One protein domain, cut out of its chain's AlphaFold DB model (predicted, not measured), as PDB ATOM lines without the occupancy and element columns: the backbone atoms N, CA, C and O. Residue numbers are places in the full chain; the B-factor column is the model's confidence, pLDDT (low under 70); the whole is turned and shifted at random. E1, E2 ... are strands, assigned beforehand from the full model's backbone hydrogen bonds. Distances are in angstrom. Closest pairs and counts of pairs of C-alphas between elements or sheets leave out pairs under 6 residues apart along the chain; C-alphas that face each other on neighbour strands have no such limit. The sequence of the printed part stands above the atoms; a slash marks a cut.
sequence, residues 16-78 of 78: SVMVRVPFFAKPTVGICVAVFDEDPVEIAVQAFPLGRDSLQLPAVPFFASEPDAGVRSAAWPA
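AT A GLANCE: This is residues 16 to 78 of the 78 residues of an uncharacterized protein of Paraburkholderia eburnea (UniProt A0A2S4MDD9). A single five-stranded sheet is folded back on itself, with E4 and E3 as one leaf facing E1 and E5 as the other, and the bent strand E2 as the hinge between them. The edge strands E4 and E5 come near each other where a long loop, residues 62 to 73, joins them. The printed part has 63 residues with no named helix and five named strands, E1 to E5 along the chain; across the antiparallel sheet the order is E4, E3, E2, E1, E5. The class is all strand, with 31 residues, under half, in named elements. The whole is compact, with a radius of gyration of the C-alphas of 10.6 A and spans of 33 by 25 by 18 A.

HOW THE PARTS SIT: The sheet is strongly twisted, and E2, residues 28 to 36, bends by 71 degrees at residue 33. E1, residues 16 to 20, is its antiparallel neighbour and forms a hairpin with it; N 19 and O 28 are 2.8 A apart. E3, residues 42 to 47, forms a hairpin with E2, with N 33 and O 44 at 2.8 A. E4, residues 55 to 61, forms a hairpin with E3, with N 57 and O 45 at 2.8 A. These four strands make a meander, each the antiparallel neighbour of the one before. E5, residues 74 to 77, is antiparallel to E1 at 153 degrees, with N 18 and O 76 at 2.8 A. The closest C-alphas of E4 and E5, those of Pro 61 and Ala 74, are 5.2 A apart.

IN THESE COORDINATES: E1 begins at C-alpha 16, (-30.725, 12.031, 16.801). E2 is longest at 20.8 A; E4 measures 16.5 A, E3 14.7 A, E1 13.4 A and E5 10.5 A. E5 ends at C-alpha 77, (-25.392, 15.204, 18.653).

THE WHOLE: The two C-alphas farthest apart, of Asp 39 and Gly 51, are 33.2 A apart. The printed part has no cut, and the link from E4 to E5 is long. Mean pLDDT of the printed part is 94.4, and no printed residue is under 70.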
ATOM      1  N   SER A  16     -31.694  13.122  16.831       97.81
ATOM      2  CA  SER A  16     -30.725  12.031  16.801       97.81
ATOM      3  C   SER A  16     -29.502  12.372  17.645       97.81
ATOM      4  O   SER A  16     -28.951  13.471  17.557       97.81
ATOM      5  N   VAL A  17     -29.070  11.406  18.445       97.94
ATOM      6  CA  VAL A  17     -27.887  11.503  19.298       97.94
ATOM      7  C   VAL A  17     -27.029  10.256  19.143       97.94
ATOM      8  O   VAL A  17     -27.538   9.166  18.883       97.94
ATOM      9  N   MET A  18     -25.729  10.407  19.334       98.06
ATOM     10  CA  MET A  18     -24.845   9.298  19.655       98.06
ATOM     11  C   MET A  18     -24.892   9.053  21.156       98.06
ATOM     12  O   MET A  18     -24.967   9.999  21.936       98.06
ATOM     13  N   VAL A  19     -24.833   7.789  21.561       97.25
ATOM     14  CA  VAL A  19     -24.867   7.374  22.960       97.25
ATOM     15  C   VAL A  19     -23.762   6.378  23.248       97.25
ATOM     16  O   VAL A  19     -23.670   5.328  22.611       97.25
ATOM     17  N   ARG A  20     -22.965   6.673  24.271       97.06
ATOM     18  CA  ARG A  20     -22.014   5.758  24.898       97.06
ATOM     19  C   ARG A  20     -22.525   5.406  26.286       97.06
ATOM     20  O   ARG A  20     -22.866   6.300  27.049       97.06
ATOM     21  N   VAL A  21     -22.562   4.117  26.599       94.62
ATOM     22  CA  VAL A  21     -22.983   3.573  27.896       94.62
ATOM     23  C   VAL A  21     -22.299   2.218  28.126       94.62
ATOM     24  O   VAL A  21     -21.999   1.529  27.147       94.62
ATOM     25  N   PRO A  22     -22.072   1.779  29.380       91.44
ATOM     26  CA  PRO A  22     -21.217   0.620  29.682       91.44
ATOM     27  C   PRO A  22     -21.659  -0.729  29.095       91.44
ATOM     28  O   PRO A  22     -20.845  -1.638  28.963       91.44
ATOM     29  N   PHE A  23     -22.940  -0.892  28.769       87.94
ATOM     30  CA  PHE A  23     -23.495  -2.152  28.259       87.94
ATOM     31  C   PHE A  23     -23.444  -2.264  26.728       87.94
ATOM     32  O   PHE A  23     -23.740  -3.338  26.192       87.94
ATOM     33  N   PHE A  24     -23.038  -1.211  26.011       89.69
ATOM     34  CA  PHE A  24     -22.766  -1.260  24.574       89.69
ATOM     35  C   PHE A  24     -21.258  -1.280  24.318       89.69
ATOM     36  O   PHE A  24     -20.509  -0.482  24.870       89.69
ATOM     37  N   ALA A  25     -20.802  -2.179  23.443       89.25
ATOM     38  CA  ALA A  25     -19.378  -2.299  23.114       89.25
ATOM     39  C   ALA A  25     -18.830  -1.080  22.350       89.25
ATOM     40  O   ALA A  25     -17.630  -0.818  22.366       89.25
ATOM     41  N   LYS A  26     -19.706  -0.357  21.645       92.06
ATOM     42  CA  LYS A  26     -19.406   0.852  20.875       92.06
ATOM     43  C   LYS A  26     -20.548   1.852  21.058       92.06
ATOM     44  O   LYS A  26     -21.668   1.411  21.333       92.06
ATOM     45  N   PRO A  27     -20.301   3.160  20.872       95.94
ATOM     46  CA  PRO A  27     -21.380   4.129  20.792       95.94
ATOM     47  C   PRO A  27     -22.410   3.737  19.731       95.94
ATOM     48  O   PRO A  27     -22.068   3.148  18.703       95.94
ATOM     49  N   THR A  28     -23.671   4.059  19.983       96.94
ATOM     50  CA  THR A  28     -24.783   3.764  19.080       96.94
ATOM     51  C   THR A  28     -25.661   4.990  18.877       96.94
ATOM     52  O   THR A  28     -25.609   5.920  19.675       96.94
ATOM     53  N   VAL A  29     -26.459   4.996  17.812       97.38
ATOM     54  CA  VAL A  29     -27.437   6.054  17.570       97.38
ATOM     55  C   VAL A  29     -28.656   5.858  18.473       97.38
ATOM     56  O   VAL A  29     -29.054   4.736  18.796       97.38
ATOM     57  N   GLY A  30     -29.270   6.960  18.867       97.69
ATOM     58  CA  GLY A  30     -30.532   6.992  19.581       97.69
ATOM     59  C   GLY A  30     -31.339   8.233  19.235       97.69
ATOM     60  O   GLY A  30     -30.856   9.138  18.555       97.69
ATOM     61  N   ILE A  31     -32.574   8.274  19.721       98.38
ATOM     62  CA  ILE A  31     -33.442   9.451  19.656       98.38
ATOM     63  C   ILE A  31     -33.659   9.970  21.074       98.38
ATOM     64  O   ILE A  31     -34.057   9.207  21.955       98.38
ATOM     65  N   CYS A  32     -33.418  11.260  21.296       98.12
ATOM     66  CA  CYS A  32     -33.777  11.927  22.545       98.12
ATOM     67  C   CYS A  32     -35.305  11.918  22.711       98.12
ATOM     68  O   CYS A  32     -36.023  12.456  21.868       98.12
ATOM     69  N   VAL A  33     -35.814  11.305  23.779       98.25
ATOM     70  CA  VAL A  33     -37.258  11.177  24.054       98.25
ATOM     71  C   VAL A  33     -37.718  12.002  25.257       98.25
ATOM     72  O   VAL A  33     -38.908  12.275  25.374       98.25
ATOM     73  N   ALA A  34     -36.794  12.455  26.108       97.75
ATOM     74  CA  ALA A  34     -37.049  13.437  27.162       97.75
ATOM     75  C   ALA A  34     -35.776  14.240  27.462       97.75
ATOM     76  O   ALA A  34     -34.671  13.745  27.242       97.75
ATOM     77  N   VAL A  35     -35.944  15.457  27.979       96.69
ATOM     78  CA  VAL A  35     -34.860  16.310  28.485       96.69
ATOM     79  C   VAL A  35     -35.162  16.612  29.947       96.69
ATOM     80  O   VAL A  35     -36.290  16.994  30.263       96.69
ATOM     81  N   PHE A  36     -34.171  16.426  30.809       94.25
ATOM     82  CA  PHE A  36     -34.234  16.757  32.224       94.25
ATOM     83  C   PHE A  36     -33.342  17.973  32.465       94.25
ATOM     84  O   PHE A  36     -32.140  17.931  32.193       94.25
ATOM     85  N   ASP A  37     -33.943  19.063  32.943       81.94
ATOM     86  CA  ASP A  37     -33.245  20.312  33.273       81.94
ATOM     87  C   ASP A  37     -32.513  20.180  34.625       81.94
ATOM     88  O   ASP A  37     -32.803  20.885  35.593       81.94
ATOM     89  N   GLU A  38     -31.583  19.230  34.692       81.50
ATOM     90  CA  GLU A  38     -30.653  19.019  35.805       81.50
ATOM     91  C   GLU A  38     -29.266  19.601  35.463       81.50
ATOM     92  O   GLU A  38     -29.000  19.971  34.316       81.50
ATOM     93  N   ASP A  39     -28.382  19.733  36.458       81.81
ATOM     94  CA  ASP A  39     -26.974  20.103  36.252       81.81
ATOM     95  C   ASP A  39     -26.076  18.927  36.679       81.81
ATOM     96  O   ASP A  39     -25.924  18.687  37.883       81.81
ATOM     97  N   PRO A  40     -25.500  18.158  35.732       85.62
ATOM     98  CA  PRO A  40     -25.512  18.369  34.280       85.62
ATOM     99  C   PRO A  40     -26.851  18.006  33.620       85.62
ATOM    100  O   PRO A  40     -27.598  17.178  34.131       85.62
ATOM    101  N   VAL A  41     -27.113  18.570  32.433       93.00
ATOM    102  CA  VAL A  41     -28.320  18.242  31.654       93.00
ATOM    103  C   VAL A  41     -28.306  16.764  31.285       93.00
ATOM    104  O   VAL A  41     -27.356  16.278  30.662       93.00
ATOM    105  N   GLU A  42     -29.391  16.065  31.597       96.31
ATOM    106  CA  GLU A  42     -29.585  14.667  31.232       96.31
ATOM    107  C   GLU A  42     -30.717  14.517  30.217       96.31
ATOM    108  O   GLU A  42     -31.639  15.330  30.126       96.31
ATOM    109  N   ILE A  43     -30.656  13.452  29.423       97.38
ATOM    110  CA  ILE A  43     -31.712  13.100  28.479       97.38
ATOM    111  C   ILE A  43     -32.119  11.642  28.625       97.38
ATOM    112  O   ILE A  43     -31.294  10.777  28.923       97.38
ATOM    113  N   ALA A  44     -33.386  11.358  28.331       97.94
ATOM    114  CA  ALA A  44     -33.811   9.997  28.054       97.94
ATOM    115  C   ALA A  44     -33.597   9.696  26.567       97.94
ATOM    116  O   ALA A  44     -33.929  10.520  25.710       97.94
ATOM    117  N   VAL A  45     -33.083   8.510  26.241       98.19
ATOM    118  CA  VAL A  45     -32.781   8.108  24.862       98.19
ATOM    119  C   VAL A  45     -33.396   6.755  24.535       98.19
ATOM    120  O   VAL A  45     -33.139   5.772  25.222       98.19
ATOM    121  N   GLN A  46     -34.144   6.673  23.436       98.25
ATOM    122  CA  GLN A  46     -34.424   5.394  22.786       98.25
ATOM    123  C   GLN A  46     -33.205   5.019  21.933       98.25
ATOM    124  O   GLN A  46     -32.972   5.636  20.895       98.25
ATOM    125  N   ALA A  47     -32.405   4.052  22.381       97.56
ATOM    126  CA  ALA A  47     -31.174   3.631  21.712       97.56
ATOM    127  C   ALA A  47     -31.414   2.472  20.728       97.56
ATOM    128  O   ALA A  47     -32.275   1.618  20.969       97.56
ATOM    129  N   PHE A  48     -30.606   2.418  19.661       96.69
ATOM    130  CA  PHE A  48     -30.674   1.413  18.587       96.69
ATOM    131  C   PHE A  48     -29.333   0.677  18.383       96.69
ATOM    132  O   PHE A  48     -28.711   0.791  17.322       96.69
ATOM    133  N   PRO A  49     -28.856  -0.081  19.387       94.62
ATOM    134  CA  PRO A  49     -27.636  -0.876  19.262       94.62
ATOM    135  C   PRO A  49     -27.733  -1.888  18.110       94.62
ATOM    136  O   PRO A  49     -28.695  -2.642  18.002       94.62
ATOM    137  N   LEU A  50     -26.702  -1.952  17.262       90.00
ATOM    138  CA  LEU A  50     -26.657  -2.930  16.171       90.00
ATOM    139  C   LEU A  50     -26.595  -4.362  16.721       90.00
ATOM    140  O   LEU A  50     -25.779  -4.663  17.595       90.00
ATOM    141  N   GLY A  51     -27.432  -5.248  16.177       90.50
ATOM    142  CA  GLY A  51     -27.475  -6.663  16.560       90.50
ATOM    143  C   GLY A  51     -28.090  -6.931  17.938       90.50
ATOM    144  O   GLY A  51     -27.881  -8.008  18.492       90.50
ATOM    145  N   ARG A  52     -28.809  -5.959  18.509       89.00
ATOM    146  CA  ARG A  52     -29.566  -6.086  19.759       89.00
ATOM    147  C   ARG A  52     -30.907  -5.374  19.624       89.00
ATOM    148  O   ARG A  52     -31.082  -4.540  18.738       89.00
ATOM    149  N   ASP A  53     -31.826  -5.681  20.527       93.94
ATOM    150  CA  ASP A  53     -33.089  -4.960  20.609       93.94
ATOM    151  C   ASP A  53     -32.874  -3.505  21.034       93.94
ATOM    152  O   ASP A  53     -31.926  -3.160  21.752       93.94
ATOM    153  N   SER A  54     -33.789  -2.645  20.590       95.19
ATOM    154  CA  SER A  54     -33.828  -1.252  21.011       95.19
ATOM    155  C   SER A  54     -34.082  -1.160  22.516       95.19
ATOM    156  O   SER A  54     -34.947  -1.863  23.038       95.19
ATOM    157  N   LEU A  55     -33.379  -0.264  23.206       95.38
ATOM    158  CA  LEU A  55     -33.472  -0.124  24.660       95.38
ATOM    159  C   LEU A  55     -33.628   1.342  25.061       95.38
ATOM    160  O   LEU A  55     -32.987   2.223  24.490       95.38
ATOM    161  N   GLN A  56     -34.481   1.591  26.050       96.62
ATOM    162  CA  GLN A  56     -34.699   2.925  26.589       96.62
ATOM    163  C   GLN A  56     -33.713   3.214  27.723       96.62
ATOM    164  O   GLN A  56     -33.583   2.447  28.675       96.62
ATOM    165  N   LEU A  57     -33.033   4.349  27.611       96.44
ATOM    166  CA  LEU A  57     -32.083   4.876  28.577       96.44
ATOM    167  C   LEU A  57     -32.749   6.037  29.301       96.44
ATOM    168  O   LEU A  57     -33.011   7.044  28.652       96.44
ATOM    169  N   PRO A  58     -33.082   5.906  30.592       93.81
ATOM    170  CA  PRO A  58     -33.899   6.902  31.274       93.81
ATOM    171  C   PRO A  58     -33.136   8.182  31.614       93.81
ATOM    172  O   PRO A  58     -33.772   9.216  31.710       93.81
ATOM    173  N   ALA A  59     -31.813   8.116  31.775       93.62
ATOM    174  CA  ALA A  59     -30.972   9.244  32.160       93.62
ATOM    175  C   ALA A  59     -29.556   9.049  31.604       93.62
ATOM    176  O   ALA A  59     -28.854   8.098  31.964       93.62
ATOM    177  N   VAL A  60     -29.158   9.911  30.668       96.12
ATOM    178  CA  VAL A  60     -27.812   9.949  30.091       96.12
ATOM    179  C   VAL A  60     -27.341  11.404  30.042       96.12
ATOM    180  O   VAL A  60     -28.031  12.221  29.426       96.12
ATOM    181  N   PRO A  61     -26.167  11.736  30.611       96.38
ATOM    182  CA  PRO A  61     -25.624  13.086  30.539       96.38
ATOM    183  C   PRO A  61     -25.410  13.533  29.092       96.38
ATOM    184  O   PRO A  61     -24.815  12.805  28.288       96.38
ATOM    185  N   PHE A  62     -25.886  14.729  28.761       96.19
ATOM    186  CA  PHE A  62     -25.752  15.309  27.433       96.19
ATOM    187  C   PHE A  62     -24.528  16.229  27.342       96.19
ATOM    188  O   PHE A  62     -24.316  17.110  28.171       96.19
ATOM    189  N   PHE A  63     -23.754  16.063  26.276       96.25
ATOM    190  CA  PHE A  63     -22.582  16.862  25.951       96.25
ATOM    191  C   PHE A  63     -22.777  17.548  24.597       96.25
ATOM    192  O   PHE A  63     -23.353  16.988  23.665       96.25
ATOM    193  N   ALA A  64     -22.252  18.766  24.457       94.12
ATOM    194  CA  ALA A  64     -22.357  19.528  23.210       94.12
ATOM    195  C   ALA A  64     -21.577  18.900  22.032       94.12
ATOM    196  O   ALA A  64     -21.824  19.250  20.878       94.12
ATOM    197  N   SER A  65     -20.642  17.995  22.325       95.44
ATOM    198  CA  SER A  65     -19.821  17.229  21.383       95.44
ATOM    199  C   SER A  65     -19.416  15.898  22.019       95.44
ATOM    200  O   SER A  65     -19.619  15.710  23.218       95.44
ATOM    201  N   GLU A  66     -18.812  14.993  21.242       96.06
ATOM    202  CA  GLU A  66     -18.277  13.742  21.791       96.06
ATOM    203  C   GLU A  66     -17.298  14.024  22.948       96.06
ATOM    204  O   GLU A  66     -16.349  14.793  22.763       96.06
ATOM    205  N   PRO A  67     -17.514  13.435  24.139       94.75
ATOM    206  CA  PRO A  67     -16.595  13.574  25.257       94.75
ATOM    207  C   PRO A  67     -15.458  12.547  25.201       94.75
ATOM    208  O   PRO A  67     -15.525  11.526  24.505       94.75
ATOM    209  N   ASP A  68     -14.432  12.791  26.020       94.69
ATOM    210  CA  ASP A  68     -13.252  11.936  26.140       94.69
ATOM    211  C   ASP A  68     -13.604  10.458  26.341       94.69
ATOM    212  O   ASP A  68     -14.599  10.102  26.979       94.69
ATOM    213  N   ALA A  69     -12.743   9.566  25.842       89.94
ATOM    214  CA  ALA A  69     -12.930   8.114  25.933       89.94
ATOM    215  C   ALA A  69     -13.095   7.595  27.379       89.94
ATOM    216  O   ALA A  69     -13.682   6.535  27.589       89.94
ATOM    217  N   GLY A  70     -12.608   8.345  28.378       92.81
ATOM    218  CA  GLY A  70     -12.772   8.026  29.800       92.81
ATOM    219  C   GLY A  70     -14.197   8.219  30.334       92.81
ATOM    220  O   GLY A  70     -14.547   7.626  31.357       92.81
ATOM    221  N   VAL A  71     -15.040   8.999  29.649       95.12
ATOM    222  CA  VAL A  71     -16.445   9.196  30.025       95.12
ATOM    223  C   VAL A  71     -17.248   7.966  29.612       95.12
ATOM    224  O   VAL A  71     -17.387   7.659  28.427       95.12
ATOM    225  N   ARG A  72     -17.757   7.243  30.616       92.88
ATOM    226  CA  ARG A  72     -18.433   5.946  30.443       92.88
ATOM    227  C   ARG A  72     -19.873   6.054  29.942       92.88
ATOM    228  O   ARG A  72     -20.311   5.163  29.220       92.88
ATOM    229  N   SER A  73     -20.572   7.121  30.329       96.12
ATOM    230  CA  SER A  73     -21.960   7.393  29.951       96.12
ATOM    231  C   SER A  73     -22.067   8.805  29.396       96.12
ATOM    232  O   SER A  73     -21.737   9.759  30.095       96.12
ATOM    233  N   ALA A  74     -22.494   8.931  28.148       97.19
ATOM    234  CA  ALA A  74     -22.632  10.213  27.478       97.19
ATOM    235  C   ALA A  74     -23.572  10.114  26.282       97.19
ATOM    236  O   ALA A  74     -23.571   9.106  25.571       97.19
ATOM    237  N   ALA A  75     -24.296  11.194  26.023       97.38
ATOM    238  CA  ALA A  75     -24.982  11.435  24.769       97.38
ATOM    239  C   ALA A  75     -24.507  12.753  24.148       97.38
ATOM    240  O   ALA A  75     -24.218  13.707  24.863       97.38
ATOM    241  N   TRP A  76     -24.414  12.814  22.824       97.50
ATOM    242  CA  TRP A  76     -24.040  14.022  22.080       97.50
ATOM    243  C   TRP A  76     -24.729  14.029  20.708       97.50
ATOM    244  O   TRP A  76     -25.258  12.992  20.302       97.50
ATOM    245  N   PRO A  77     -24.784  15.161  19.985       96.88
ATOM    246  CA  PRO A  77     -25.392  15.204  18.653       96.88
ATOM    247  C   PRO A  77     -24.777  14.176  17.693       96.88
ATOM    248  O   PRO A  77     -23.553  14.027  17.670       96.88
ATOM    249  N   ALA A  78     -25.628  13.478  16.932       92.31
ATOM    250  CA  ALA A  78     -25.205  12.543  15.882       92.31
ATOM    251  C   ALA A  78     -24.747  13.238  14.596       92.31
ATOM    252  O   ALA A  78     -25.276  14.334  14.295       92.31
TER     253      ALA A  78